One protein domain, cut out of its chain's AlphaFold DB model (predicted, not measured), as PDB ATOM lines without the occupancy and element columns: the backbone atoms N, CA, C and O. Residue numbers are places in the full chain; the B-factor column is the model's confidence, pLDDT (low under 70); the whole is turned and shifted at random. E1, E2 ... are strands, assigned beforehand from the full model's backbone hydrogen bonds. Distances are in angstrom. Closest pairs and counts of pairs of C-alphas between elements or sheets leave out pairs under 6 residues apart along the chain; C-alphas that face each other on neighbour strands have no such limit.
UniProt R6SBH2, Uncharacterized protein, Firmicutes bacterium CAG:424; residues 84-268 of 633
ATOM      1  N   TYR A  84     118.886  89.376  92.799       93.19
ATOM      2  CA  TYR A  84     117.899  89.150  93.844       93.19
ATOM      3  C   TYR A  84     116.530  89.696  93.445       93.19
ATOM      4  O   TYR A  84     116.413  90.643  92.665       93.19
ATOM      5  N   SER A  85     115.481  89.062  93.964       91.19
ATOM      6  CA  SER A  85     114.100  89.410  93.636       91.19
ATOM      7  C   SER A  85     113.680  90.719  94.300       91.19
ATOM      8  O   SER A  85     113.986  90.952  95.470       91.19
ATOM      9  N   GLY A  86     112.898  91.516  93.570       90.12
ATOM     10  CA  GLY A  86     112.380  92.808  94.014       90.12
ATOM     11  C   GLY A  86     113.055  93.989  93.316       90.12
ATOM     12  O   GLY A  86     114.118  93.851  92.713       90.12
ATOM     13  N   ASP A  87     112.387  95.136  93.375       91.69
ATOM     14  CA  ASP A  87     112.869  96.405  92.830       91.69
ATOM     15  C   ASP A  87     113.334  97.302  93.981       91.69
ATOM     16  O   ASP A  87     112.692  97.351  95.032       91.69
ATOM     17  N   TYR A  88     114.455  97.987  93.799       89.62
ATOM     18  CA  TYR A  88     115.040  98.877  94.787       89.62
ATOM     19  C   TYR A  88     114.151 100.099  95.047       89.62
ATOM     20  O   TYR A  88     114.083 100.537  96.182       89.62
ATOM     21  N   GLY A  89     113.384 100.586  94.069       82.00
ATOM     22  CA  GLY A  89     112.316 101.578  94.246       82.00
ATOM     23  C   GLY A  89     112.705 103.036  93.985       82.00
ATOM     24  O   GLY A  89     111.896 103.794  93.441       82.00
ATOM     25  N   GLU A  90     113.929 103.448  94.318       69.69
ATOM     26  CA  GLU A  90     114.352 104.841  94.161       69.69
ATOM     27  C   GLU A  90     114.764 105.165  92.714       69.69
ATOM     28  O   GLU A  90     115.605 104.496  92.116       69.69
ATOM     29  N   LYS A  91     114.168 106.220  92.136       59.34
ATOM     30  CA  LYS A  91     114.351 106.594  90.718       59.34
ATOM     31  C   LYS A  91     115.712 107.216  90.405       59.34
ATOM     32  O   LYS A  91     116.080 107.300  89.233       59.34
ATOM     33  N   ASP A  92     116.424 107.692  91.426       60.38
ATOM     34  CA  ASP A  92     117.674 108.425  91.243       60.38
ATOM     35  C   ASP A  92     118.925 107.544  91.178       60.38
ATOM     36  O   ASP A  92     119.994 108.061  90.858       60.38
ATOM     37  N   ASN A  93     118.752 106.215  91.241       58.00
ATOM     38  CA  ASN A  93     119.727 105.203  90.820       58.00
ATOM     39  C   ASN A  93     121.025 105.111  91.659       58.00
ATOM     40  O   ASN A  93     121.839 104.237  91.381       58.00
ATOM     41  N   ASN A  94     121.207 105.902  92.721       66.44
ATOM     42  CA  ASN A  94     122.245 105.659  93.733       66.44
ATOM     43  C   ASN A  94     121.619 105.149  95.042       66.44
ATOM     44  O   ASN A  94     120.562 105.648  95.425       66.44
ATOM     45  N   PRO A  95     122.243 104.176  95.735       69.38
ATOM     46  CA  PRO A  95     121.832 103.772  97.067       69.38
ATOM     47  C   PRO A  95     121.878 104.964  98.020       69.38
ATOM     48  O   PRO A  95     122.866 105.700  98.048       69.38
ATOM     49  N   ASP A  96     120.822 105.141  98.808       74.62
ATOM     50  CA  ASP A  96     120.813 106.133  99.876       74.62
ATOM     51  C   ASP A  96     121.871 105.739 100.923       74.62
ATOM     52  O   ASP A  96     122.023 104.560 101.247       74.62
ATOM     53  N   ALA A  97     122.615 106.714 101.453       73.00
ATOM     54  CA  ALA A  97     123.712 106.471 102.392       73.00
ATOM     55  C   ALA A  97     123.272 105.725 103.671       73.00
ATOM     56  O   ALA A  97     124.088 105.065 104.313       73.00
ATOM     57  N   TYR A  98     121.985 105.790 104.030       74.94
ATOM     58  CA  TYR A  98     121.408 105.083 105.177       74.94
ATOM     59  C   TYR A  98     120.886 103.676 104.835       74.94
ATOM     60  O   TYR A  98     120.387 102.961 105.708       74.94
ATOM     61  N   VAL A  99     121.000 103.259 103.573       83.75
ATOM     62  CA  VAL A  99     120.498 101.987 103.054       83.75
ATOM     63  C   VAL A  99     121.671 101.086 102.692       83.75
ATOM     64  O   VAL A  99     122.419 101.320 101.747       83.75
ATOM     65  N   LYS A 100     121.814 100.000 103.449       87.62
ATOM     66  CA  LYS A 100     122.911  99.038 103.307       87.62
ATOM     67  C   LYS A 100     122.414  97.660 102.900       87.62
ATOM     68  O   LYS A 100     121.249  97.314 103.109       87.62
ATOM     69  N   VAL A 101     123.334  96.864 102.365       91.12
ATOM     70  CA  VAL A 101     123.198  95.418 102.181       91.12
ATOM     71  C   VAL A 101     124.162  94.741 103.142       91.12
ATOM     72  O   VAL A 101     125.335  95.102 103.191       91.12
ATOM     73  N   GLU A 102     123.676  93.755 103.885       90.44
ATOM     74  CA  GLU A 102     124.485  92.989 104.832       90.44
ATOM     75  C   GLU A 102     124.415  91.492 104.541       90.44
ATOM     76  O   GLU A 102     123.494  90.995 103.889       90.44
ATOM     77  N   TYR A 103     125.390  90.755 105.062       87.38
ATOM     78  CA  TYR A 103     125.434  89.301 104.996       87.38
ATOM     79  C   TYR A 103     125.384  88.719 106.406       87.38
ATOM     80  O   TYR A 103     125.846  89.348 107.355       87.38
ATOM     81  N   SER A 104     124.858  87.501 106.551       87.50
ATOM     82  CA  SER A 104     125.008  86.753 107.804       87.50
ATOM     83  C   SER A 104     126.487  86.528 108.125       87.50
ATOM     84  O   SER A 104     127.311  86.435 107.213       87.50
ATOM     85  N   GLY A 105     126.833  86.361 109.406       80.69
ATOM     86  CA  GLY A 105     128.226  86.134 109.824       80.69
ATOM     87  C   GLY A 105     128.881  84.912 109.159       80.69
ATOM     88  O   GLY A 105     130.084  84.894 108.901       80.69
ATOM     89  N   ASP A 106     128.088  83.899 108.794       81.69
ATOM     90  CA  ASP A 106     128.552  82.723 108.046       81.69
ATOM     91  C   ASP A 106     128.569  82.899 106.511       81.69
ATOM     92  O   ASP A 106     128.953  81.974 105.787       81.69
ATOM     93  N   GLY A 107     128.130  84.058 106.012       83.81
ATOM     94  CA  GLY A 107     128.053  84.418 104.598       83.81
ATOM     95  C   GLY A 107     127.033  83.620 103.783       83.81
ATOM     96  O   GLY A 107     127.120  83.603 102.555       83.81
ATOM     97  N   LYS A 108     126.100  82.896 104.421       86.25
ATOM     98  CA  LYS A 108     125.095  82.076 103.720       86.25
ATOM     99  C   LYS A 108     123.841  82.842 103.322       86.25
ATOM    100  O   LYS A 108     123.143  82.385 102.412       86.25
ATOM    101  N   TYR A 109     123.540  83.953 103.985       89.50
ATOM    102  CA  TYR A 109     122.365  84.777 103.719       89.50
ATOM    103  C   TYR A 109     122.761  86.217 103.408       89.50
ATOM    104  O   TYR A 109     123.725  86.731 103.966       89.50
ATOM    105  N   ILE A 110     122.009  86.833 102.502       91.62
ATOM    106  CA  ILE A 110     122.048  88.261 102.203       91.62
ATOM    107  C   ILE A 110     120.779  88.904 102.757       91.62
ATOM    108  O   ILE A 110     119.692  88.324 102.654       91.62
ATOM    109  N   PHE A 111     120.928  90.094 103.319       93.56
ATOM    110  CA  PHE A 111     119.861  90.952 103.804       93.56
ATOM    111  C   PHE A 111     119.876  92.219 102.972       93.56
ATOM    112  O   PHE A 111     120.896  92.907 102.909       93.56
ATOM    113  N   TYR A 112     118.778  92.484 102.273       93.75
ATOM    114  CA  TYR A 112     118.759  93.546 101.281       93.75
ATOM    115  C   TYR A 112     117.421  94.299 101.238       93.75
ATOM    116  O   TYR A 112     116.351  93.703 101.431       93.75
ATOM    117  N   PRO A 113     117.478  95.614 100.987       93.75
ATOM    118  CA  PRO A 113     116.314  96.476 100.893       93.75
ATOM    119  C   PRO A 113     115.704  96.441  99.485       93.75
ATOM    120  O   PRO A 113     116.404  96.329  98.478       93.75
ATOM    121  N   THR A 114     114.381  96.555  99.422       94.44
ATOM    122  CA  THR A 114     113.585  96.800  98.209       94.44
ATOM    123  C   THR A 114     112.511  97.830  98.529       94.44
ATOM    124  O   THR A 114     112.232  98.068  99.701       94.44
ATOM    125  N   GLU A 115     111.841  98.384  97.520       93.75
ATOM    126  CA  GLU A 115     110.768  99.371  97.721       93.75
ATOM    127  C   GLU A 115     111.241 100.567  98.577       93.75
ATOM    128  O   GLU A 115     110.512 101.035  99.447       93.75
ATOM    129  N   VAL A 116     112.483 101.017  98.370       91.81
ATOM    130  CA  VAL A 116     113.082 102.150  99.076       91.81
ATOM    131  C   VAL A 116     112.346 103.428  98.694       91.81
ATOM    132  O   VAL A 116     112.198 103.762  97.515       91.81
ATOM    133  N   THR A 117     111.888 104.149  99.709       88.56
ATOM    134  CA  THR A 117     111.192 105.424  99.574       88.56
ATOM    135  C   THR A 117     111.748 106.433 100.560       88.56
ATOM    136  O   THR A 117     111.925 106.118 101.736       88.56
ATOM    137  N   ARG A 118     111.958 107.665 100.097       82.75
ATOM    138  CA  ARG A 118     112.367 108.790 100.936       82.75
ATOM    139  C   ARG A 118     111.319 109.892 100.866       82.75
ATOM    140  O   ARG A 118     111.052 110.432  99.791       82.75
ATOM    141  N   GLU A 119     110.712 110.205 102.003       77.38
ATOM    142  CA  GLU A 119     109.812 111.348 102.124       77.38
ATOM    143  C   GLU A 119     110.634 112.623 102.365       77.38
ATOM    144  O   GLU A 119     111.725 112.591 102.931       77.38
ATOM    145  N   SER A 120     110.153 113.769 101.878       72.44
ATOM    146  CA  SER A 120     110.929 115.021 101.897       72.44
ATOM    147  C   SER A 120     111.185 115.590 103.298       72.44
ATOM    148  O   SER A 120     112.018 116.480 103.454       72.44
ATOM    149  N   ASP A 121     110.428 115.134 104.291       74.56
ATOM    150  CA  ASP A 121     110.435 115.578 105.681       74.56
ATOM    151  C   ASP A 121     111.000 114.531 106.654       74.56
ATOM    152  O   ASP A 121     111.082 114.808 107.851       74.56
ATOM    153  N   THR A 122     111.451 113.370 106.164       73.38
ATOM    154  CA  THR A 122     112.113 112.354 106.990       73.38
ATOM    155  C   THR A 122     113.629 112.382 106.812       73.38
ATOM    156  O   THR A 122     114.167 112.642 105.733       73.38
ATOM    157  N   VAL A 123     114.348 112.108 107.904       76.25
ATOM    158  CA  VAL A 123     115.814 111.979 107.872       76.25
ATOM    159  C   VAL A 123     116.220 110.666 107.201       76.25
ATOM    160  O   VAL A 123     117.137 110.661 106.382       76.25
ATOM    161  N   TYR A 124     115.506 109.579 107.511       83.88
ATOM    162  CA  TYR A 124     115.823 108.227 107.055       83.88
ATOM    163  C   TYR A 124     114.848 107.741 105.970       83.88
ATOM    164  O   TYR A 124     113.647 108.025 106.060       83.88
ATOM    165  N   PRO A 125     115.340 106.994 104.965       88.56
ATOM    166  CA  PRO A 125     114.490 106.292 104.016       88.56
ATOM    167  C   PRO A 125     113.818 105.076 104.662       88.56
ATOM    168  O   PRO A 125     114.339 104.465 105.598       88.56
ATOM    169  N   GLU A 126     112.673 104.693 104.112       92.62
ATOM    170  CA  GLU A 126     111.946 103.479 104.474       92.62
ATOM    171  C   GLU A 126     112.053 102.431 103.375       92.62
ATOM    172  O   GLU A 126     112.077 102.769 102.193       92.62
ATOM    173  N   TYR A 127     112.074 101.155 103.750       94.19
ATOM    174  CA  TYR A 127     112.174 100.055 102.797       94.19
ATOM    175  C   TYR A 127     111.510  98.765 103.274       94.19
ATOM    176  O   TYR A 127     111.204  98.547 104.451       94.19
ATOM    177  N   CYS A 128     111.285  97.873 102.319       95.69
ATOM    178  CA  CYS A 128     111.020  96.467 102.556       95.69
ATOM    179  C   CYS A 128     112.345  95.733 102.779       95.69
ATOM    180  O   CYS A 128     113.211  95.735 101.908       95.69
ATOM    181  N   LEU A 129     112.500  95.086 103.934       95.75
ATOM    182  CA  LEU A 129     113.689  94.301 104.254       95.75
ATOM    183  C   LEU A 129     113.476  92.837 103.864       95.75
ATOM    184  O   LEU A 129     112.516  92.199 104.304       95.75
ATOM    185  N   ASN A 130     114.397  92.293 103.073       95.12
ATOM    186  CA  ASN A 130     114.347  90.927 102.567       95.12
ATOM    187  C   ASN A 130     115.571  90.132 103.006       95.12
ATOM    188  O   ASN A 130     116.649  90.689 103.199       95.12
ATOM    189  N   MET A 131     115.406  88.816 103.107       93.50
ATOM    190  CA  MET A 131     116.487  87.867 103.337       93.50
ATOM    191  C   MET A 131     116.450  86.762 102.283       93.50
ATOM    192  O   MET A 131     115.401  86.165 102.032       93.50
ATOM    193  N   GLN A 132     117.602  86.420 101.712       91.94
ATOM    194  CA  GLN A 132     117.719  85.343 100.728       91.94
ATOM    195  C   GLN A 132     119.037  84.585 100.891       91.94
ATOM    196  O   GLN A 132     119.996  85.093 101.466       91.94
ATOM    197  N   LYS A 133     119.107  83.338 100.411       90.81
ATOM    198  CA  LYS A 133     120.375  82.595 100.384       90.81
ATOM    199  C   LYS A 133     121.335  83.222  99.380       90.81
ATOM    200  O   LYS A 133     120.954  83.524  98.249       90.81
ATOM    201  N   VAL A 134     122.597  83.341  99.771       89.06
ATOM    202  CA  VAL A 134     123.651  83.874  98.907       89.06
ATOM    203  C   VAL A 134     123.837  82.986  97.675       89.06
ATOM    204  O   VAL A 134     123.820  81.753  97.767       89.06
ATOM    205  N   GLY A 135     123.970  83.608  96.501       87.38
ATOM    206  CA  GLY A 135     124.200  82.906  95.240       87.38
ATOM    207  C   GLY A 135     123.025  82.060  94.713       87.38
ATOM    208  O   GLY A 135     123.238  81.187  93.862       87.38
ATOM    209  N   LYS A 136     121.803  82.245  95.232       87.12
ATOM    210  CA  LYS A 136     120.588  81.519  94.811       87.12
ATOM    211  C   LYS A 136     119.518  82.487  94.327       87.12
ATOM    212  O   LYS A 136     119.334  83.522  94.944       87.12
ATOM    213  N   GLU A 137     118.770  82.090  93.301       85.06
ATOM    214  CA  GLU A 137     117.610  82.815  92.743       85.06
ATOM    215  C   GLU A 137     116.276  82.317  93.344       85.06
ATOM    216  O   GLU A 137     115.233  82.370  92.699       85.06
ATOM    217  N   ASP A 138     116.312  81.760  94.558       85.81
ATOM    218  CA  ASP A 138     115.105  81.313  95.265       85.81
ATOM    219  C   ASP A 138     114.225  82.522  95.656       85.81
ATOM    220  O   ASP A 138     114.714  83.647  95.734       85.81
ATOM    221  N   ASP A 139     112.942  82.311  95.958       88.88
ATOM    222  CA  ASP A 139     112.094  83.403  96.455       88.88
ATOM    223  C   ASP A 139     112.642  83.966  97.786       88.88
ATOM    224  O   ASP A 139     112.967  83.186  98.696       88.88
ATOM    225  N   PRO A 140     112.734  85.299  97.940       92.12
ATOM    226  CA  PRO A 140     113.186  85.906  99.179       92.12
ATOM    227  C   PRO A 140     112.160  85.731 100.292       92.12
ATOM    228  O   PRO A 140     110.946  85.689 100.078       92.12
ATOM    229  N   ILE A 141     112.659  85.718 101.521       92.31
ATOM    230  CA  ILE A 141     111.838  85.851 102.716       92.31
ATOM    231  C   ILE A 141     111.722  87.345 103.017       92.31
ATOM    232  O   ILE A 141     112.677  87.972 103.472       92.31
ATOM    233  N   LYS A 142     110.539  87.914 102.771       93.81
ATOM    234  CA  LYS A 142     110.196  89.275 103.202       93.81
ATOM    235  C   LYS A 142     110.102  89.312 104.729       93.81
ATOM    236  O   LYS A 142     109.227  88.662 105.301       93.81
ATOM    237  N   LEU A 143     110.993  90.061 105.379       94.12
ATOM    238  CA  LEU A 143     111.041  90.172 106.839       94.12
ATOM    239  C   LEU A 143     110.023  91.195 107.354       94.12
ATOM    240  O   LEU A 143     109.227  90.881 108.241       94.12
ATOM    241  N   ASP A 144     110.015  92.404 106.787       95.50
ATOM    242  CA  ASP A 144     109.020  93.442 107.085       95.50
ATOM    243  C   ASP A 144     109.021  94.552 106.022       95.50
ATOM    244  O   ASP A 144     109.859  94.571 105.124       95.50
ATOM    245  N   ASN A 145     108.068  95.476 106.132       94.94
ATOM    246  CA  ASN A 145     108.027  96.729 105.377       94.94
ATOM    247  C   ASN A 145     108.163  97.947 106.296       94.94
ATOM    248  O   ASN A 145     108.003  97.819 107.513       94.94
ATOM    249  N   SER A 146     108.422  99.114 105.698       94.69
ATOM    250  CA  SER A 146     108.657 100.374 106.414       94.69
ATOM    251  C   SER A 146     109.748 100.240 107.478       94.69
ATOM    252  O   SER A 146     109.594 100.674 108.617       94.69
ATOM    253  N   VAL A 147     110.830  99.546 107.129       95.19
ATOM    254  CA  VAL A 147     112.046  99.464 107.938       95.19
ATOM    255  C   VAL A 147     112.930 100.640 107.566       95.19
ATOM    256  O   VAL A 147     113.101 100.900 106.382       95.19
ATOM    257  N   TRP A 148     113.500 101.325 108.554       91.25
ATOM    258  CA  TRP A 148     114.447 102.421 108.306       91.25
ATOM    259  C   TRP A 148     115.847 102.145 108.866       91.25
ATOM    260  O   TRP A 148     116.821 102.759 108.440       91.25
ATOM    261  N   ARG A 149     115.990 101.163 109.767       90.75
ATOM    262  CA  ARG A 149     117.285 100.715 110.301       90.75
ATOM    263  C   ARG A 149     117.250  99.240 110.668       90.75
ATOM    264  O   ARG A 149     116.272  98.780 111.256       90.75
ATOM    265  N   TYR A 150     118.338  98.523 110.391       92.62
ATOM    266  CA  TYR A 150     118.523  97.134 110.808       92.62
ATOM    267  C   TYR A 150     119.985  96.796 111.142       92.62
ATOM    268  O   TYR A 150     120.911  97.529 110.775       92.62
ATOM    269  N   TYR A 151     120.160  95.682 111.853       90.62
ATOM    270  CA  TYR A 151     121.436  95.070 112.211       90.62
ATOM    271  C   TYR A 151     121.323  93.543 112.119       90.62
ATOM    272  O   TYR A 151     120.401  92.952 112.699       90.62
ATOM    273  N   VAL A 152     122.236  92.906 111.382       90.31
ATOM    274  CA  VAL A 152     122.320  91.445 111.269       90.31
ATOM    275  C   VAL A 152     123.231  90.887 112.362       90.31
ATOM    276  O   VAL A 152     124.411  91.206 112.432       90.31
ATOM    277  N   LEU A 153     122.668  90.018 113.196       88.06
ATOM    278  CA  LEU A 153     123.360  89.325 114.281       88.06
ATOM    279  C   LEU A 153     124.157  88.121 113.750       88.06
ATOM    280  O   LEU A 153     123.735  87.466 112.788       88.06
ATOM    281  N   GLU A 154     125.236  87.734 114.436       79.69
ATOM    282  CA  GLU A 154     126.041  86.539 114.127       79.69
ATOM    283  C   GLU A 154     125.195  85.252 114.078       79.69
ATOM    284  O   GLU A 154     125.496  84.314 113.338       79.69
ATOM    285  N   GLN A 155     124.104  85.198 114.848       73.62
ATOM    286  CA  GLN A 155     123.210  84.036 114.953       73.62
ATOM    287  C   GLN A 155     122.124  83.962 113.857       73.62
ATOM    288  O   GLN A 155     121.084  83.328 114.067       73.62
ATOM    289  N   ASP A 156     122.330  84.597 112.699       74.94
ATOM    290  CA  ASP A 156     121.360  84.704 111.592       74.94
ATOM    291  C   ASP A 156     119.999  85.304 112.016       74.94
ATOM    292  O   ASP A 156     118.944  84.942 111.475       74.94
ATOM    293  N   LYS A 157     119.996  86.170 113.032       88.75
ATOM    294  CA  LYS A 157     118.820  86.948 113.438       88.75
ATOM    295  C   LYS A 157     118.993  88.392 112.993       88.75
ATOM    296  O   LYS A 157     120.112  88.858 112.821       88.75
ATOM    297  N   VAL A 158     117.889  89.108 112.840       92.75
ATOM    298  CA  VAL A 158     117.915  90.513 112.429       92.75
ATOM    299  C   VAL A 158     117.142  91.348 113.420       92.75
ATOM    300  O   VAL A 158     115.975  91.058 113.689       92.75
ATOM    301  N   LEU A 159     117.786  92.391 113.932       94.94
ATOM    302  CA  LEU A 159     117.128  93.469 114.655       94.94
ATOM    303  C   LEU A 159     116.787  94.579 113.678       94.94
ATOM    304  O   LEU A 159     117.604  94.918 112.827       94.94
ATOM    305  N   TYR A 160     115.599  95.157 113.794       94.69
ATOM    306  CA  TYR A 160     115.236  96.305 112.973       94.69
ATOM    307  C   TYR A 160     114.180  97.181 113.629       94.69
ATOM    308  O   TYR A 160     113.359  96.709 114.420       94.69
ATOM    309  N   ILE A 161     114.187  98.461 113.254       95.25
ATOM    310  CA  ILE A 161     113.163  99.424 113.645       95.25
ATOM    311  C   ILE A 161     112.217  99.635 112.470       95.25
ATOM    312  O   ILE A 161     112.627  99.964 111.354       95.25
ATOM    313  N   LYS A 162     110.931  99.435 112.752       95.25
ATOM    314  CA  LYS A 162     109.832  99.726 111.842       95.25
ATOM    315  C   LYS A 162     109.241 101.105 112.133       95.25
ATOM    316  O   LYS A 162     108.932 101.394 113.293       95.25
ATOM    317  N   SER A 163     109.026 101.898 111.088       91.75
ATOM    318  CA  SER A 163     108.382 103.213 111.136       91.75
ATOM    319  C   SER A 163     106.944 103.181 111.671       91.75
ATOM    320  O   SER A 163     106.341 102.128 111.904       91.75
ATOM    321  N   GLY A 164     106.379 104.371 111.878       89.00
ATOM    322  CA  GLY A 164     105.086 104.587 112.522       89.00
ATOM    323  C   GLY A 164     105.283 104.857 114.009       89.00
ATOM    324  O   GLY A 164     105.401 106.006 114.410       89.00
ATOM    325  N   ASN A 165     105.393 103.799 114.818       90.75
ATOM    326  CA  ASN A 165     105.636 103.915 116.266       90.75
ATOM    327  C   ASN A 165     107.073 103.531 116.651       90.75
ATOM    328  O   ASN A 165     107.265 103.020 117.753       90.75
ATOM    329  N   ASN A 166     108.038 103.631 115.728       93.25
ATOM    330  CA  ASN A 166     109.432 103.199 115.907       93.25
ATOM    331  C   ASN A 166     109.551 101.894 116.705       93.25
ATOM    332  O   ASN A 166     110.016 101.848 117.843       93.25
ATOM    333  N   THR A 167     108.978 100.831 116.146       97.12
ATOM    334  CA  THR A 167     108.855  99.553 116.849       97.12
ATOM    335  C   THR A 167     110.044  98.666 116.531       97.12
ATOM    336  O   THR A 167     110.278  98.335 115.369       97.12
ATOM    337  N   LEU A 168     110.768  98.277 117.576       97.62
ATOM    338  CA  LEU A 168     111.923  97.399 117.505       97.62
ATOM    339  C   LEU A 168     111.471  95.937 117.502       97.62
ATOM    340  O   LEU A 168     110.738  95.486 118.393       97.62
ATOM    341  N   TYR A 169     111.934  95.197 116.502       97.06
ATOM    342  CA  TYR A 169     111.671  93.775 116.323       97.06
ATOM    343  C   TYR A 169     112.974  92.990 116.242       97.06
ATOM    344  O   TYR A 169     113.988  93.506 115.779       97.06
ATOM    345  N   ILE A 170     112.902  91.714 116.622       95.38
ATOM    346  CA  ILE A 170     113.879  90.696 116.239       95.38
ATOM    347  C   ILE A 170     113.191  89.656 115.358       95.38
ATOM    348  O   ILE A 170     112.051  89.260 115.615       95.38
ATOM    349  N   ASN A 171     113.863  89.224 114.298       93.38
ATOM    350  CA  ASN A 171     113.338  88.233 113.369       93.38
ATOM    351  C   ASN A 171     114.377  87.140 113.115       93.38
ATOM    352  O   ASN A 171     115.568  87.426 112.995       93.38
ATOM    353  N   ASP A 172     113.935  85.885 113.077       87.75
ATOM    354  CA  ASP A 172     114.788  84.759 112.710       87.75
ATOM    355  C   ASP A 172     114.779  84.501 111.194       87.75
ATOM    356  O   ASP A 172     113.928  84.972 110.439       87.75
ATOM    357  N   LYS A 173     115.699  83.655 110.723       79.31
ATOM    358  CA  LYS A 173     115.754  83.261 109.306       79.31
ATOM    359  C   LYS A 173     114.542  82.487 108.772       79.31
ATOM    360  O   LYS A 173     114.523  82.108 107.604       79.31
ATOM    361  N   LYS A 174     113.561  82.148 109.610       82.50
ATOM    362  CA  LYS A 174     112.299  81.528 109.179       82.50
ATOM    363  C   LYS A 174     111.187  82.569 109.028       82.50
ATOM    364  O   LYS A 174     110.079  82.185 108.662       82.50
ATOM    365  N   GLY A 175     111.468  83.846 109.291       80.75
ATOM    366  CA  GLY A 175     110.474  84.912 109.301       80.75
ATOM    367  C   GLY A 175     109.672  84.977 110.605       80.75
ATOM    368  O   GLY A 175     108.634  85.641 110.638       80.75
ATOM    369  N   ASN A 176     110.098  84.280 111.669       88.00
ATOM    370  CA  ASN A 176     109.450  84.395 112.972       88.00
ATOM    371  C   ASN A 176     109.861  85.720 113.612       88.00
ATOM    372  O   ASN A 176     110.989  85.886 114.073       88.00
ATOM    373  N   LYS A 177     108.907  86.647 113.636       92.81
ATOM    374  CA  LYS A 177     109.064  87.994 114.172       92.81
ATOM    375  C   LYS A 177     108.570  88.089 115.611       92.81
ATOM    376  O   LYS A 177     107.422  87.746 115.893       92.81
ATOM    377  N   GLU A 178     109.389  88.671 116.477       95.44
ATOM    378  CA  GLU A 178     109.060  88.975 117.868       95.44
ATOM    379  C   GLU A 178     109.235  90.474 118.132       95.44
ATOM    380  O   GLU A 178     110.227  91.086 117.735       95.44
ATOM    381  N   LYS A 179     108.236  91.091 118.772       95.94
ATOM    382  CA  LYS A 179     108.281  92.506 119.162       95.94
ATOM    383  C   LYS A 179     109.106  92.656 120.441       95.94
ATOM    384  O   LYS A 179     108.799  91.977 121.416       95.94
ATOM    385  N   ILE A 180     110.048  93.598 120.455       96.75
ATOM    386  CA  ILE A 180     110.806  93.982 121.655       96.75
ATOM    387  C   ILE A 180     110.139  95.188 122.326       96.75
ATOM    388  O   ILE A 180     109.669  95.095 123.459       96.75
ATOM    389  N   ALA A 181     110.025  96.309 121.608       96.88
ATOM    390  CA  ALA A 181     109.540  97.574 122.163       96.88
ATOM    391  C   ALA A 181     108.936  98.494 121.092       96.88
ATOM    392  O   ALA A 181     109.054  98.226 119.899       96.88
ATOM    393  N   SER A 182     108.253  99.555 121.519       95.38
ATOM    394  CA  SER A 182     107.757 100.649 120.668       95.38
ATOM    395  C   SER A 182     108.308 101.974 121.189       95.38
ATOM    396  O   SER A 182     108.757 102.018 122.326       95.38
ATOM    397  N   HIS A 183     108.236 103.027 120.374       94.19
ATOM    398  CA  HIS A 183     108.788 104.353 120.672       94.19
ATOM    399  C   HIS A 183     110.308 104.336 120.865       94.19
ATOM    400  O   HIS A 183     110.847 105.126 121.629       94.19
ATOM    401  N   VAL A 184     110.994 103.420 120.173       94.94
ATOM    402  CA  VAL A 184     112.445 103.254 120.274       94.94
ATOM    403  C   VAL A 184     113.143 104.314 119.433       94.94
ATOM    404  O   VAL A 184     112.959 104.361 118.220       94.94
ATOM    405  N   GLU A 185     113.956 105.147 120.069       90.62
ATOM    406  CA  GLU A 185     114.812 106.119 119.386       90.62
ATOM    407  C   GLU A 185     116.124 105.465 118.937       90.62
ATOM    408  O   GLU A 185     116.516 105.591 117.777       90.62
ATOM    409  N   ASP A 186     116.748 104.688 119.827       90.56
ATOM    410  CA  ASP A 186     118.006 103.991 119.558       90.56
ATOM    411  C   ASP A 186     118.136 102.678 120.355       90.56
ATOM    412  O   ASP A 186     117.385 102.418 121.304       90.56
ATOM    413  N   TYR A 187     119.076 101.822 119.950       94.62
ATOM    414  CA  TYR A 187     119.425 100.581 120.638       94.62
ATOM    415  C   TYR A 187     120.914 100.239 120.521       94.62
ATOM    416  O   TYR A 187     121.575 100.528 119.525       94.62
ATOM    417  N   HIS A 188     121.408  99.525 121.529       93.75
ATOM    418  CA  HIS A 188     122.775  99.031 121.630       93.75
ATOM    419  C   HIS A 188     122.781  97.540 121.984       93.75
ATOM    420  O   HIS A 188     121.911  97.052 122.712       93.75
ATOM    421  N   ILE A 189     123.777  96.816 121.479       93.00
ATOM    422  CA  ILE A 189     123.958  95.373 121.674       93.00
ATOM    423  C   ILE A 189     125.367  95.165 122.228       93.00
ATOM    424  O   ILE A 189     126.298  95.841 121.796       93.00
ATOM    425  N   ASP A 190     125.527  94.259 123.191       91.56
ATOM    426  CA  ASP A 190     126.857  93.895 123.684       91.56
ATOM    427  C   ASP A 190     127.640  93.090 122.633       91.56
ATOM    428  O   ASP A 190     127.066  92.445 121.757       91.56
ATOM    429  N   LYS A 191     128.976  93.087 122.725       88.81
ATOM    430  CA  LYS A 191     129.856  92.441 121.729       88.81
ATOM    431  C   LYS A 191     129.598  90.938 121.576       88.81
ATOM    432  O   LYS A 191     129.867  90.369 120.528       88.81
ATOM    433  N   ASP A 192     129.084  90.309 122.628       89.94
ATOM    434  CA  ASP A 192     128.750  88.884 122.664       89.94
ATOM    435  C   ASP A 192     127.336  88.569 122.119       89.94
ATOM    436  O   ASP A 192     126.924  87.405 122.151       89.94
ATOM    437  N   GLU A 193     126.569  89.584 121.704       91.62
ATOM    438  CA  GLU A 193     125.176  89.497 121.239       91.62
ATOM    439  C   GLU A 193     124.225  88.759 122.202       91.62
ATOM    440  O   GLU A 193     123.360  87.961 121.815       91.62
ATOM    441  N   LYS A 194     124.384  89.000 123.503       92.25
ATOM    442  CA  LYS A 194     123.577  88.381 124.565       92.25
ATOM    443  C   LYS A 194     122.535  89.327 125.130       92.25
ATOM    444  O   LYS A 194     121.501  88.850 125.602       92.25
ATOM    445  N   ASN A 195     122.794  90.626 125.110       95.31
ATOM    446  CA  ASN A 195     121.957  91.641 125.725       95.31
ATOM    447  C   ASN A 195     121.678  92.770 124.743       95.31
ATOM    448  O   ASN A 195     122.515  93.133 123.923       95.31
ATOM    449  N   ILE A 196     120.491  93.345 124.886       95.94
ATOM    450  CA  ILE A 196     120.093  94.563 124.198       95.94
ATOM    451  C   ILE A 196     119.681  95.602 125.224       95.94
ATOM    452  O   ILE A 196     118.970  95.290 126.184       95.94
ATOM    453  N   VAL A 197     120.131  96.830 125.001       97.62
ATOM    454  CA  VAL A 197     119.650  98.031 125.677       97.62
ATOM    455  C   VAL A 197     118.980  98.905 124.630       97.62
ATOM    456  O   VAL A 197     119.514  99.062 123.537       97.62
ATOM    457  N   TRP A 198     117.815  99.460 124.937       97.50
ATOM    458  CA  TRP A 198     117.144 100.404 124.047       97.50
ATOM    459  C   TRP A 198     116.638 101.617 124.810       97.50
ATOM    460  O   TRP A 198     116.402 101.558 126.023       97.50
ATOM    461  N   ILE A 199     116.482 102.703 124.062       96.81
ATOM    462  CA  ILE A 199     116.044 104.000 124.550       96.81
ATOM    463  C   ILE A 199     114.665 104.269 123.967       96.81
ATOM    464  O   ILE A 199     114.495 104.339 122.750       96.81
ATOM    465  N   GLU A 200     113.679 104.379 124.849       95.75
ATOM    466  CA  GLU A 200     112.360 104.906 124.512       95.75
ATOM    467  C   GLU A 200     112.352 106.416 124.774       95.75
ATOM    468  O   GLU A 200     112.950 106.876 125.752       95.75
ATOM    469  N   SER A 201     111.695 107.177 123.898       90.81
ATOM    470  CA  SER A 201     111.670 108.643 123.943       90.81
ATOM    471  C   SER A 201     110.252 109.169 123.768       90.81
ATOM    472  O   SER A 201     109.546 108.796 122.826       90.81
ATOM    473  N   GLU A 202     109.837 110.032 124.692       85.00
ATOM    474  CA  GLU A 202     108.552 110.730 124.667       85.00
ATOM    475  C   GLU A 202     108.773 112.165 125.170       85.00
ATOM    476  O   GLU A 202     109.303 112.371 126.259       85.00
ATOM    477  N   ASP A 203     108.435 113.165 124.348       81.94
ATOM    478  CA  ASP A 203     108.579 114.601 124.656       81.94
ATOM    479  C   ASP A 203     109.974 115.034 125.173       81.94
ATOM    480  O   ASP A 203     110.097 115.945 125.993       81.94
ATOM    481  N   GLY A 204     111.045 114.403 124.674       77.56
ATOM    482  CA  GLY A 204     112.431 114.721 125.050       77.56
ATOM    483  C   GLY A 204     112.877 114.133 126.393       77.56
ATOM    484  O   GLY A 204     113.939 114.494 126.897       77.56
ATOM    485  N   VAL A 205     112.077 113.235 126.971       88.56
ATOM    486  CA  VAL A 205     112.409 112.465 128.169       88.56
ATOM    487  C   VAL A 205     112.675 111.018 127.781       88.56
ATOM    488  O   VAL A 205     111.899 110.402 127.048       88.56
ATOM    489  N   TYR A 206     113.755 110.457 128.325       94.25
ATOM    490  CA  TYR A 206     114.206 109.118 127.972       94.25
ATOM    491  C   TYR A 206     113.860 108.076 129.041       94.25
ATOM    492  O   TYR A 206     113.884 108.327 130.254       94.25
ATOM    493  N   ALA A 207     113.589 106.858 128.581       97.00
ATOM    494  CA  ALA A 207     113.523 105.661 129.404       97.00
ATOM    495  C   ALA A 207     114.437 104.581 128.819       97.00
ATOM    496  O   ALA A 207     114.397 104.287 127.627       97.00
ATOM    497  N   ILE A 208     115.265 103.985 129.675       97.88
ATOM    498  CA  ILE A 208     116.292 103.027 129.277       97.88
ATOM    499  C   ILE A 208     115.901 101.652 129.789       97.88
ATOM    500  O   ILE A 208     115.683 101.444 130.989       97.88
ATOM    501  N   TYR A 209     115.850 100.695 128.874       98.19
ATOM    502  CA  TYR A 209     115.452  99.326 129.153       98.19
ATOM    503  C   TYR A 209     116.520  98.341 128.710       98.19
ATOM    504  O   TYR A 209     117.318  98.625 127.822       98.19
ATOM    505  N   GLN A 210     116.504  97.163 129.323       97.62
ATOM    506  CA  GLN A 210     117.385  96.057 128.984       97.62
ATOM    507  C   GLN A 210     116.623  94.738 128.922       97.62
ATOM    508  O   GLN A 210     115.678  94.507 129.678       97.62
ATOM    509  N   GLN A 211     117.067  93.844 128.041       97.00
ATOM    510  CA  GLN A 211     116.622  92.454 128.001       97.00
ATOM    511  C   GLN A 211     117.733  91.539 127.462       97.00
ATOM    512  O   GLN A 211     118.671  92.000 126.807       97.00
ATOM    513  N   ASP A 212     117.644  90.234 127.735       94.38
ATOM    514  CA  ASP A 212     118.443  89.255 126.999       94.38
ATOM    515  C   ASP A 212     117.937  89.143 125.557       94.38
ATOM    516  O   ASP A 212     116.735  89.110 125.303       94.38
ATOM    517  N   LEU A 213     118.850  89.002 124.605       91.81
ATOM    518  CA  LEU A 213     118.526  88.969 123.178       91.81
ATOM    519  C   LEU A 213     117.787  87.688 122.750       91.81
ATOM    520  O   LEU A 213     117.180  87.614 121.681       91.81
ATOM    521  N   ALA A 214     117.812  86.655 123.596       90.00
ATOM    522  CA  ALA A 214     116.999  85.458 123.416       90.00
ATOM    523  C   ALA A 214     115.531  85.659 123.838       90.00
ATOM    524  O   ALA A 214     114.743  84.730 123.651       90.00
ATOM    525  N   LEU A 215     115.187  86.829 124.394       92.00
ATOM    526  CA  LEU A 215     113.865  87.218 124.888       92.00
ATOM    527  C   LEU A 215     113.272  86.225 125.901       92.00
ATOM    528  O   LEU A 215     112.057  86.049 125.990       92.00
ATOM    529  N   LYS A 216     114.126  85.538 126.673       90.81
ATOM    530  CA  LYS A 216     113.690  84.533 127.659       90.81
ATOM    531  C   LYS A 216     113.408  85.131 129.029       90.81
ATOM    532  O   LYS A 216     112.741  84.487 129.840       90.81
ATOM    533  N   ARG A 217     113.955  86.306 129.320       91.88
ATOM    534  CA  ARG A 217     113.708  87.066 130.545       91.88
ATOM    535  C   ARG A 217     112.772  88.218 130.232       91.88
ATOM    536  O   ARG A 217     112.687  88.676 129.096       91.88
ATOM    537  N   GLU A 218     112.058  88.678 131.249       93.50
ATOM    538  CA  GLU A 218     111.257  89.892 131.129       93.50
ATOM    539  C   GLU A 218     112.167  91.107 130.929       93.50
ATOM    540  O   GLU A 218     113.296  91.138 131.429       93.50
ATOM    541  N   LYS A 219     111.661  92.114 130.210       95.12
ATOM    542  CA  LYS A 219     112.362  93.390 130.089       95.12
ATOM    543  C   LYS A 219     112.547  94.033 131.464       95.12
ATOM    544  O   LYS A 219     111.621  94.058 132.277       95.12
ATOM    545  N   LYS A 220     113.726  94.599 131.699       96.81
ATOM    546  CA  LYS A 220     114.075  95.343 132.909       96.81
ATOM    547  C   LYS A 220     114.132  96.832 132.584       96.81
ATOM    548  O   LYS A 220     114.873  97.238 131.696       96.81
ATOM    549  N   ALA A 221     113.376  97.648 133.317       97.12
ATOM    550  CA  ALA A 221     113.594  99.093 133.328       97.12
ATOM    551  C   ALA A 221     114.886  99.386 134.101       97.12
ATOM    552  O   ALA A 221     115.011  98.988 135.261       97.12
ATOM    553  N   LEU A 222     115.849 100.034 133.448       97.88
ATOM    554  CA  LEU A 222     117.119 100.427 134.056       97.88
ATOM    555  C   LEU A 222     117.026 101.828 134.663       97.88
ATOM    556  O   LEU A 222     117.432 102.032 135.807       97.88
ATOM    557  N   ALA A 223     116.450 102.765 133.913       97.19
ATOM    558  CA  ALA A 223     116.213 104.138 134.336       97.19
ATOM    559  C   ALA A 223     115.011 104.722 133.584       97.19
ATOM    560  O   ALA A 223     114.712 104.319 132.461       97.19
ATOM    561  N   THR A 224     114.315 105.660 134.212       94.69
ATOM    562  CA  THR A 224     113.139 106.341 133.650       94.69
ATOM    563  C   THR A 224     113.206 107.808 134.029       94.69
ATOM    564  O   THR A 224     113.695 108.106 135.116       94.69
ATOM    565  N   ASN A 225     112.644 108.691 133.203       94.12
ATOM    566  CA  ASN A 225     112.724 110.139 133.409       94.12
ATOM    567  C   ASN A 225     114.169 110.664 133.311       94.12
ATOM    568  O   ASN A 225     114.636 111.434 134.149       94.12
ATOM    569  N   VAL A 226     114.896 110.163 132.313       95.62
ATOM    570  CA  VAL A 226     116.310 110.462 132.085       95.62
ATOM    571  C   VAL A 226     116.432 111.685 131.180       95.62
ATOM    572  O   VAL A 226     115.803 111.729 130.124       95.62
ATOM    573  N   SER A 227     117.257 112.653 131.586       92.44
ATOM    574  CA  SER A 227     117.576 113.860 130.807       92.44
ATOM    575  C   SER A 227     118.845 113.692 129.973       92.44
ATOM    576  O   SER A 227     118.912 114.173 128.847       92.44
ATOM    577  N   PHE A 228     119.840 112.977 130.506       91.81
ATOM    578  CA  PHE A 228     121.095 112.671 129.816       91.81
ATOM    579  C   PHE A 228     121.504 111.228 130.079       91.81
ATOM    580  O   PHE A 228     121.351 110.734 131.199       91.81
ATOM    581  N   TYR A 229     122.066 110.566 129.074       93.62
ATOM    582  CA  TYR A 229     122.622 109.228 129.212       93.62
ATOM    583  C   TYR A 229     123.898 109.072 128.394       93.62
ATOM    584  O   TYR A 229     124.090 109.747 127.388       93.62
ATOM    585  N   ASP A 230     124.751 108.157 128.837       92.44
ATOM    586  CA  ASP A 230     125.914 107.691 128.090       92.44
ATOM    587  C   ASP A 230     126.053 106.179 128.329       92.44
ATOM    588  O   ASP A 230     126.126 105.719 129.476       92.44
ATOM    589  N   ILE A 231     126.011 105.388 127.255       91.88
ATOM    590  CA  ILE A 231     125.989 103.922 127.289       91.88
ATOM    591  C   ILE A 231     127.313 103.407 126.734       91.88
ATOM    592  O   ILE A 231     127.630 103.603 125.565       91.88
ATOM    593  N   SER A 232     128.063 102.677 127.562       89.62
ATOM    594  CA  SER A 232     129.305 102.038 127.131       89.62
ATOM    595  C   SER A 232     129.085 101.038 125.992       89.62
ATOM    596  O   SER A 232     128.115 100.281 126.033       89.62
ATOM    597  N   GLU A 233     130.055 100.918 125.083       83.81
ATOM    598  CA  GLU A 233     130.016 100.022 123.913       83.81
ATOM    599  C   GLU A 233     129.595  98.575 124.238       83.81
ATOM    600  O   GLU A 233     128.802  97.984 123.515       83.81
ATOM    601  N   ASN A 234     130.091  97.992 125.338       90.00
ATOM    602  CA  ASN A 234     129.788  96.607 125.717       90.00
ATOM    603  C   ASN A 234     128.721  96.500 126.823       90.00
ATOM    604  O   ASN A 234     128.590  95.467 127.483       90.00
ATOM    605  N   LEU A 235     127.959  97.578 127.024       93.50
ATOM    606  CA  LEU A 235     126.819  97.691 127.934       93.50
ATOM    607  C   LEU A 235     127.117  97.431 129.421       93.50
ATOM    608  O   LEU A 235     126.181  97.319 130.219       93.50
ATOM    609  N   LYS A 236     128.385  97.336 129.847       93.06
ATOM    610  CA  LYS A 236     128.694  97.038 131.255       93.06
ATOM    611  C   LYS A 236     128.603  98.253 132.157       93.06
ATOM    612  O   LYS A 236     128.569  98.073 133.376       93.06
ATOM    613  N   GLN A 237     128.567  99.460 131.604       94.31
ATOM    614  CA  GLN A 237     128.431 100.687 132.371       94.31
ATOM    615  C   GLN A 237     127.536 101.697 131.656       94.31
ATOM    616  O   GLN A 237     127.845 102.181 130.571       94.31
ATOM    617  N   ILE A 238     126.437 102.060 132.306       96.25
ATOM    618  CA  ILE A 238     125.489 103.054 131.804       96.25
ATOM    619  C   ILE A 238     125.429 104.191 132.818       96.25
ATOM    620  O   ILE A 238     125.133 103.956 133.994       96.25
ATOM    621  N   ALA A 239     125.735 105.403 132.368       96.44
ATOM    622  CA  ALA A 239     125.596 106.624 133.145       96.44
ATOM    623  C   ALA A 239     124.275 107.304 132.770       96.44
ATOM    624  O   ALA A 239     123.963 107.429 131.588       96.44
ATOM    625  N   VAL A 240     123.491 107.720 133.766       97.31
ATOM    626  CA  VAL A 240     122.210 108.415 133.557       97.31
ATOM    627  C   VAL A 240     122.071 109.590 134.508       97.31
ATOM    628  O   VAL A 240     122.426 109.480 135.681       97.31
ATOM    629  N   VAL A 241     121.512 110.692 134.019       96.38
ATOM    630  CA  VAL A 241     121.079 111.826 134.837       96.38
ATOM    631  C   VAL A 241     119.558 111.825 134.883       96.38
ATOM    632  O   VAL A 241     118.899 111.948 133.851       96.38
ATOM    633  N   GLU A 242     119.015 111.664 136.084       95.06
ATOM    634  CA  GLU A 242     117.588 111.818 136.367       95.06
ATOM    635  C   GLU A 242     117.408 113.118 137.151       95.06
ATOM    636  O   GLU A 242     117.982 113.255 138.236       95.06
ATOM    637  N   GLU A 243     116.640 114.055 136.592       90.44
ATOM    638  CA  GLU A 243     116.543 115.445 137.064       90.44
ATOM    639  C   GLU A 243     117.928 116.120 137.102       90.44
ATOM    640  O   GLU A 243     118.397 116.614 136.082       90.44
ATOM    641  N   ASP A 244     118.605 116.090 138.247       92.75
ATOM    642  CA  ASP A 244     119.936 116.659 138.483       92.75
ATOM    643  C   ASP A 244     120.919 115.642 139.094       92.75
ATOM    644  O   ASP A 244     122.004 115.992 139.566       92.75
ATOM    645  N   THR A 245     120.521 114.375 139.185       97.06
ATOM    646  CA  THR A 245     121.256 113.365 139.941       97.06
ATOM    647  C   THR A 245     121.821 112.316 138.997       97.06
ATOM    648  O   THR A 245     121.096 111.628 138.280       97.06
ATOM    649  N   LEU A 246     123.146 112.173 139.035       98.12
ATOM    650  CA  LEU A 246     123.889 111.191 138.262       98.12
ATOM    651  C   LEU A 246     123.868 109.832 138.963       98.12
ATOM    652  O   LEU A 246     124.258 109.697 140.130       98.12
ATOM    653  N   TYR A 247     123.494 108.809 138.207       98.25
ATOM    654  CA  TYR A 247     123.564 107.413 138.600       98.25
ATOM    655  C   TYR A 247     124.437 106.620 137.633       98.25
ATOM    656  O   TYR A 247     124.514 106.916 136.442       98.25
ATOM    657  N   VAL A 248     125.045 105.556 138.153       97.31
ATOM    658  CA  VAL A 248     125.699 104.523 137.350       97.31
ATOM    659  C   VAL A 248     124.976 103.193 137.506       97.31
ATOM    660  O   VAL A 248     124.602 102.784 138.608       97.31
ATOM    661  N   ILE A 249     124.830 102.488 136.394       97.75
ATOM    662  CA  ILE A 249     124.303 101.131 136.317       97.75
ATOM    663  C   ILE A 249     125.429 100.256 135.779       97.75
ATOM    664  O   ILE A 249     125.830 100.393 134.624       97.75
ATOM    665  N   LYS A 250     125.975  99.376 136.627       95.81
ATOM    666  CA  LYS A 250     127.046  98.447 136.235       95.81
ATOM    667  C   LYS A 250     126.474  97.056 136.014       95.81
ATOM    668  O   LYS A 250     125.770  96.561 136.885       95.81
ATOM    669  N   ASN A 251     126.778  96.435 134.877       95.19
ATOM    670  CA  ASN A 251     126.322  95.088 134.505       95.19
ATOM    671  C   ASN A 251     124.810  94.866 134.709       95.19
ATOM    672  O   ASN A 251     124.383  93.790 135.124       95.19
ATOM    673  N   PHE A 252     124.007  95.904 134.454       96.00
ATOM    674  CA  PHE A 252     122.556  95.903 134.662       96.00
ATOM    675  C   PHE A 252     122.101  95.646 136.111       96.00
ATOM    676  O   PHE A 252     120.950  95.260 136.312       96.00
ATOM    677  N   ASP A 253     122.949  95.859 137.123       96.12
ATOM    678  CA  ASP A 253     122.556  95.839 138.540       96.12
ATOM    679  C   ASP A 253     121.670  97.050 138.900       96.12
ATOM    680  O   ASP A 253     121.265  97.837 138.043       96.12
ATOM    681  N   ASP A 254     121.309  97.196 140.175       96.38
ATOM    682  CA  ASP A 254     120.587  98.378 140.648       96.38
ATOM    683  C   ASP A 254     121.420  99.650 140.446       96.38
ATOM    684  O   ASP A 254     122.631  99.670 140.708       96.38
ATOM    685  N   LYS A 255     120.754 100.726 140.007       96.00
ATOM    686  CA  LYS A 255     121.392 102.031 139.828       96.00
ATOM    687  C   LYS A 255     121.969 102.537 141.149       96.00
ATOM    688  O   LYS A 255     121.324 102.478 142.197       96.00
ATOM    689  N   LYS A 256     123.196 103.052 141.101       96.94
ATOM    690  CA  LYS A 256     123.906 103.612 142.257       96.94
ATOM    691  C   LYS A 256     124.120 105.096 142.042       96.94
ATOM    692  O   LYS A 256     124.658 105.491 141.014       96.94
ATOM    693  N   LYS A 257     123.701 105.900 143.017       97.50
ATOM    694  CA  LYS A 257     123.914 107.347 143.000       97.50
ATOM    695  C   LYS A 257     125.413 107.648 143.042       97.50
ATOM    696  O   LYS A 257     126.116 107.086 143.881       97.50
ATOM    697  N   ILE A 258     125.856 108.535 142.158       97.44
ATOM    698  CA  ILE A 258     127.220 109.069 142.115       97.44
ATOM    699  C   ILE A 258     127.241 110.479 142.696       97.44
ATOM    700  O   ILE A 258     127.931 110.712 143.682       97.44
ATOM    701  N   ALA A 259     126.439 111.386 142.139       96.75
ATOM    702  CA  ALA A 259     126.446 112.800 142.505       96.75
ATOM    703  C   ALA A 259     125.075 113.454 142.284       96.75
ATOM    704  O   ALA A 259     124.236 112.908 141.573       96.75
ATOM    705  N   SER A 260     124.860 114.614 142.902       94.62
ATOM    706  CA  SER A 260     123.726 115.520 142.641       94.62
ATOM    707  C   SER A 260     124.233 116.844 142.066       94.62
ATOM    708  O   SER A 260     125.449 117.058 142.031       94.62
ATOM    709  N   ASN A 261     123.308 117.711 141.644       92.50
ATOM    710  CA  ASN A 261     123.572 118.992 140.980       92.50
ATOM    711  C   ASN A 261     124.355 118.825 139.664       92.50
ATOM    712  O   ASN A 261     125.209 119.639 139.317       92.50
ATOM    713  N   VAL A 262     124.094 117.731 138.948       94.56
ATOM    714  CA  VAL A 262     124.732 117.386 137.677       94.56
ATOM    715  C   VAL A 262     123.916 117.951 136.521       94.56
ATOM    716  O   VAL A 262     122.718 117.709 136.419       94.56
ATOM    717  N   SER A 263     124.590 118.672 135.628       91.62
ATOM    718  CA  SER A 263     123.992 119.322 134.453       91.62
ATOM    719  C   SER A 263     124.342 118.644 133.123       91.62
ATOM    720  O   SER A 263     123.784 119.004 132.091       91.62
ATOM    721  N   GLY A 264     125.245 117.659 133.132       91.81
ATOM    722  CA  GLY A 264     125.605 116.891 131.941       91.81
ATOM    723  C   GLY A 264     126.687 115.841 132.195       91.81
ATOM    724  O   GLY A 264     127.424 115.917 133.181       91.81
ATOM    725  N   ILE A 265     126.781 114.867 131.289       92.44
ATOM    726  CA  ILE A 265     127.830 113.837 131.259       92.44
ATOM    727  C   ILE A 265     128.854 114.235 130.191       92.44
ATOM    728  O   ILE A 265     128.481 114.585 129.074       92.44
ATOM    729  N   VAL A 266     130.141 114.196 130.538       91.00
ATOM    730  CA  VAL A 266     131.251 114.492 129.616       91.00
ATOM    731  C   VAL A 266     131.824 113.208 129.027       91.00
ATOM    732  O   VAL A 266     132.156 113.175 127.844       91.00
ATOM    733  N   SER A 267     131.955 112.161 129.846       89.69
ATOM    734  CA  SER A 267     132.519 110.875 129.427       89.69
ATOM    735  C   SER A 267     132.096 109.729 130.351       89.69
ATOM    736  O   SER A 267     132.030 109.911 131.571       89.69
ATOM    737  N   ASN A 268     131.878 108.542 129.776       90.44
ATOM    738  CA  ASN A 268     131.664 107.270 130.468       90.44
ATOM    739  C   ASN A 268     132.645 106.189 129.962       90.44
ATOM    740  O   ASN A 268     132.451 105.603 128.896       90.44
TER     741      ASN A 268
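AT A GLANCE: This is residues 84 to 268 of the 633 residues of an uncharacterized protein of Firmicutes bacterium CAG:424 (UniProt R6SBH2). Two strongly twisted sheets follow each other along the longest axis as an open row of hairpins, E7 to E13 after E1 to E6, and they are partly face to face near the turn from E6 to E7. Sharp bends in E10 and E3 divide each sheet into two small sets of strands, and E14 folds back toward E10 and E11. The printed part has 185 residues, with no named helix and fourteen named strands, E1 to E14 along the chain; the class is all strand, and both sheets are antiparallel with their strands in chain order. It is compact, with a radius of gyration of the C-alphas of 18.4 A, yet elongated, spanning 59 by 37 by 25 A.

IN THESE COORDINATES: Begin at C-alpha 184, at (112.445, 103.254, 120.274), where E7 runs to residue 189. Next come E8, residues 195 to 202, 23.3 A long; E9, residues 205 to 212, 24.0 A; E10, residues 220 to 231, 15.7 A; E11, residues 237 to 242; E12, residues 245 to 250; and E13, residues 256 to 259. E14, residues 262 to 268, ends at C-alpha 268, at (131.664, 107.270, 130.468). Now go back to C-alpha 109, at (122.365, 84.777, 103.719): there E1 runs to residue 117 over 23.8 A. Look then for E2, residues 126 to 133, 22.9 A; E3, residues 141 to 152, 14.6 A; E4, residues 157 to 162; E5, residues 167 to 172; and E6, residues 177 to 181.

HOW THE PARTS SIT: E7 to E13 form a meander, each strand the antiparallel neighbour of the one before, with edge strands E7 and E13. In the hairpin E8 and E9, find N 198 and O 209 within hydrogen-bond range at 3.0 A. E10 bends by 130 degrees at residue 227; its pairing is staggered, with E9 over residues 220 to 226, where N 208 and O 223 are 2.9 A apart, and with E11 over residues 226 to 231, where N 230 and O 239 are 3.0 A apart. E14 pairs with no named strand; its closest C-alphas to E11 are Asn 268 and Ala 239, 6.7 A. E1 to E6 form the second meander, where E3 bends by 132 degrees at residue 148. The two sheets make a sandwich, two sheets face to face, with the facing parts 11.6 A centre to centre; E6 and E8 are near each other.

THE WHOLE: Glu 137 and Asn 261 have the C-alphas farthest apart, 60.6 A. The printed part has no cut and no long link. Residues 84 to 108 hold no named element, though 102 to 103 pair with 110 to 111 of E1. Confidence is low at residues 90 to 95.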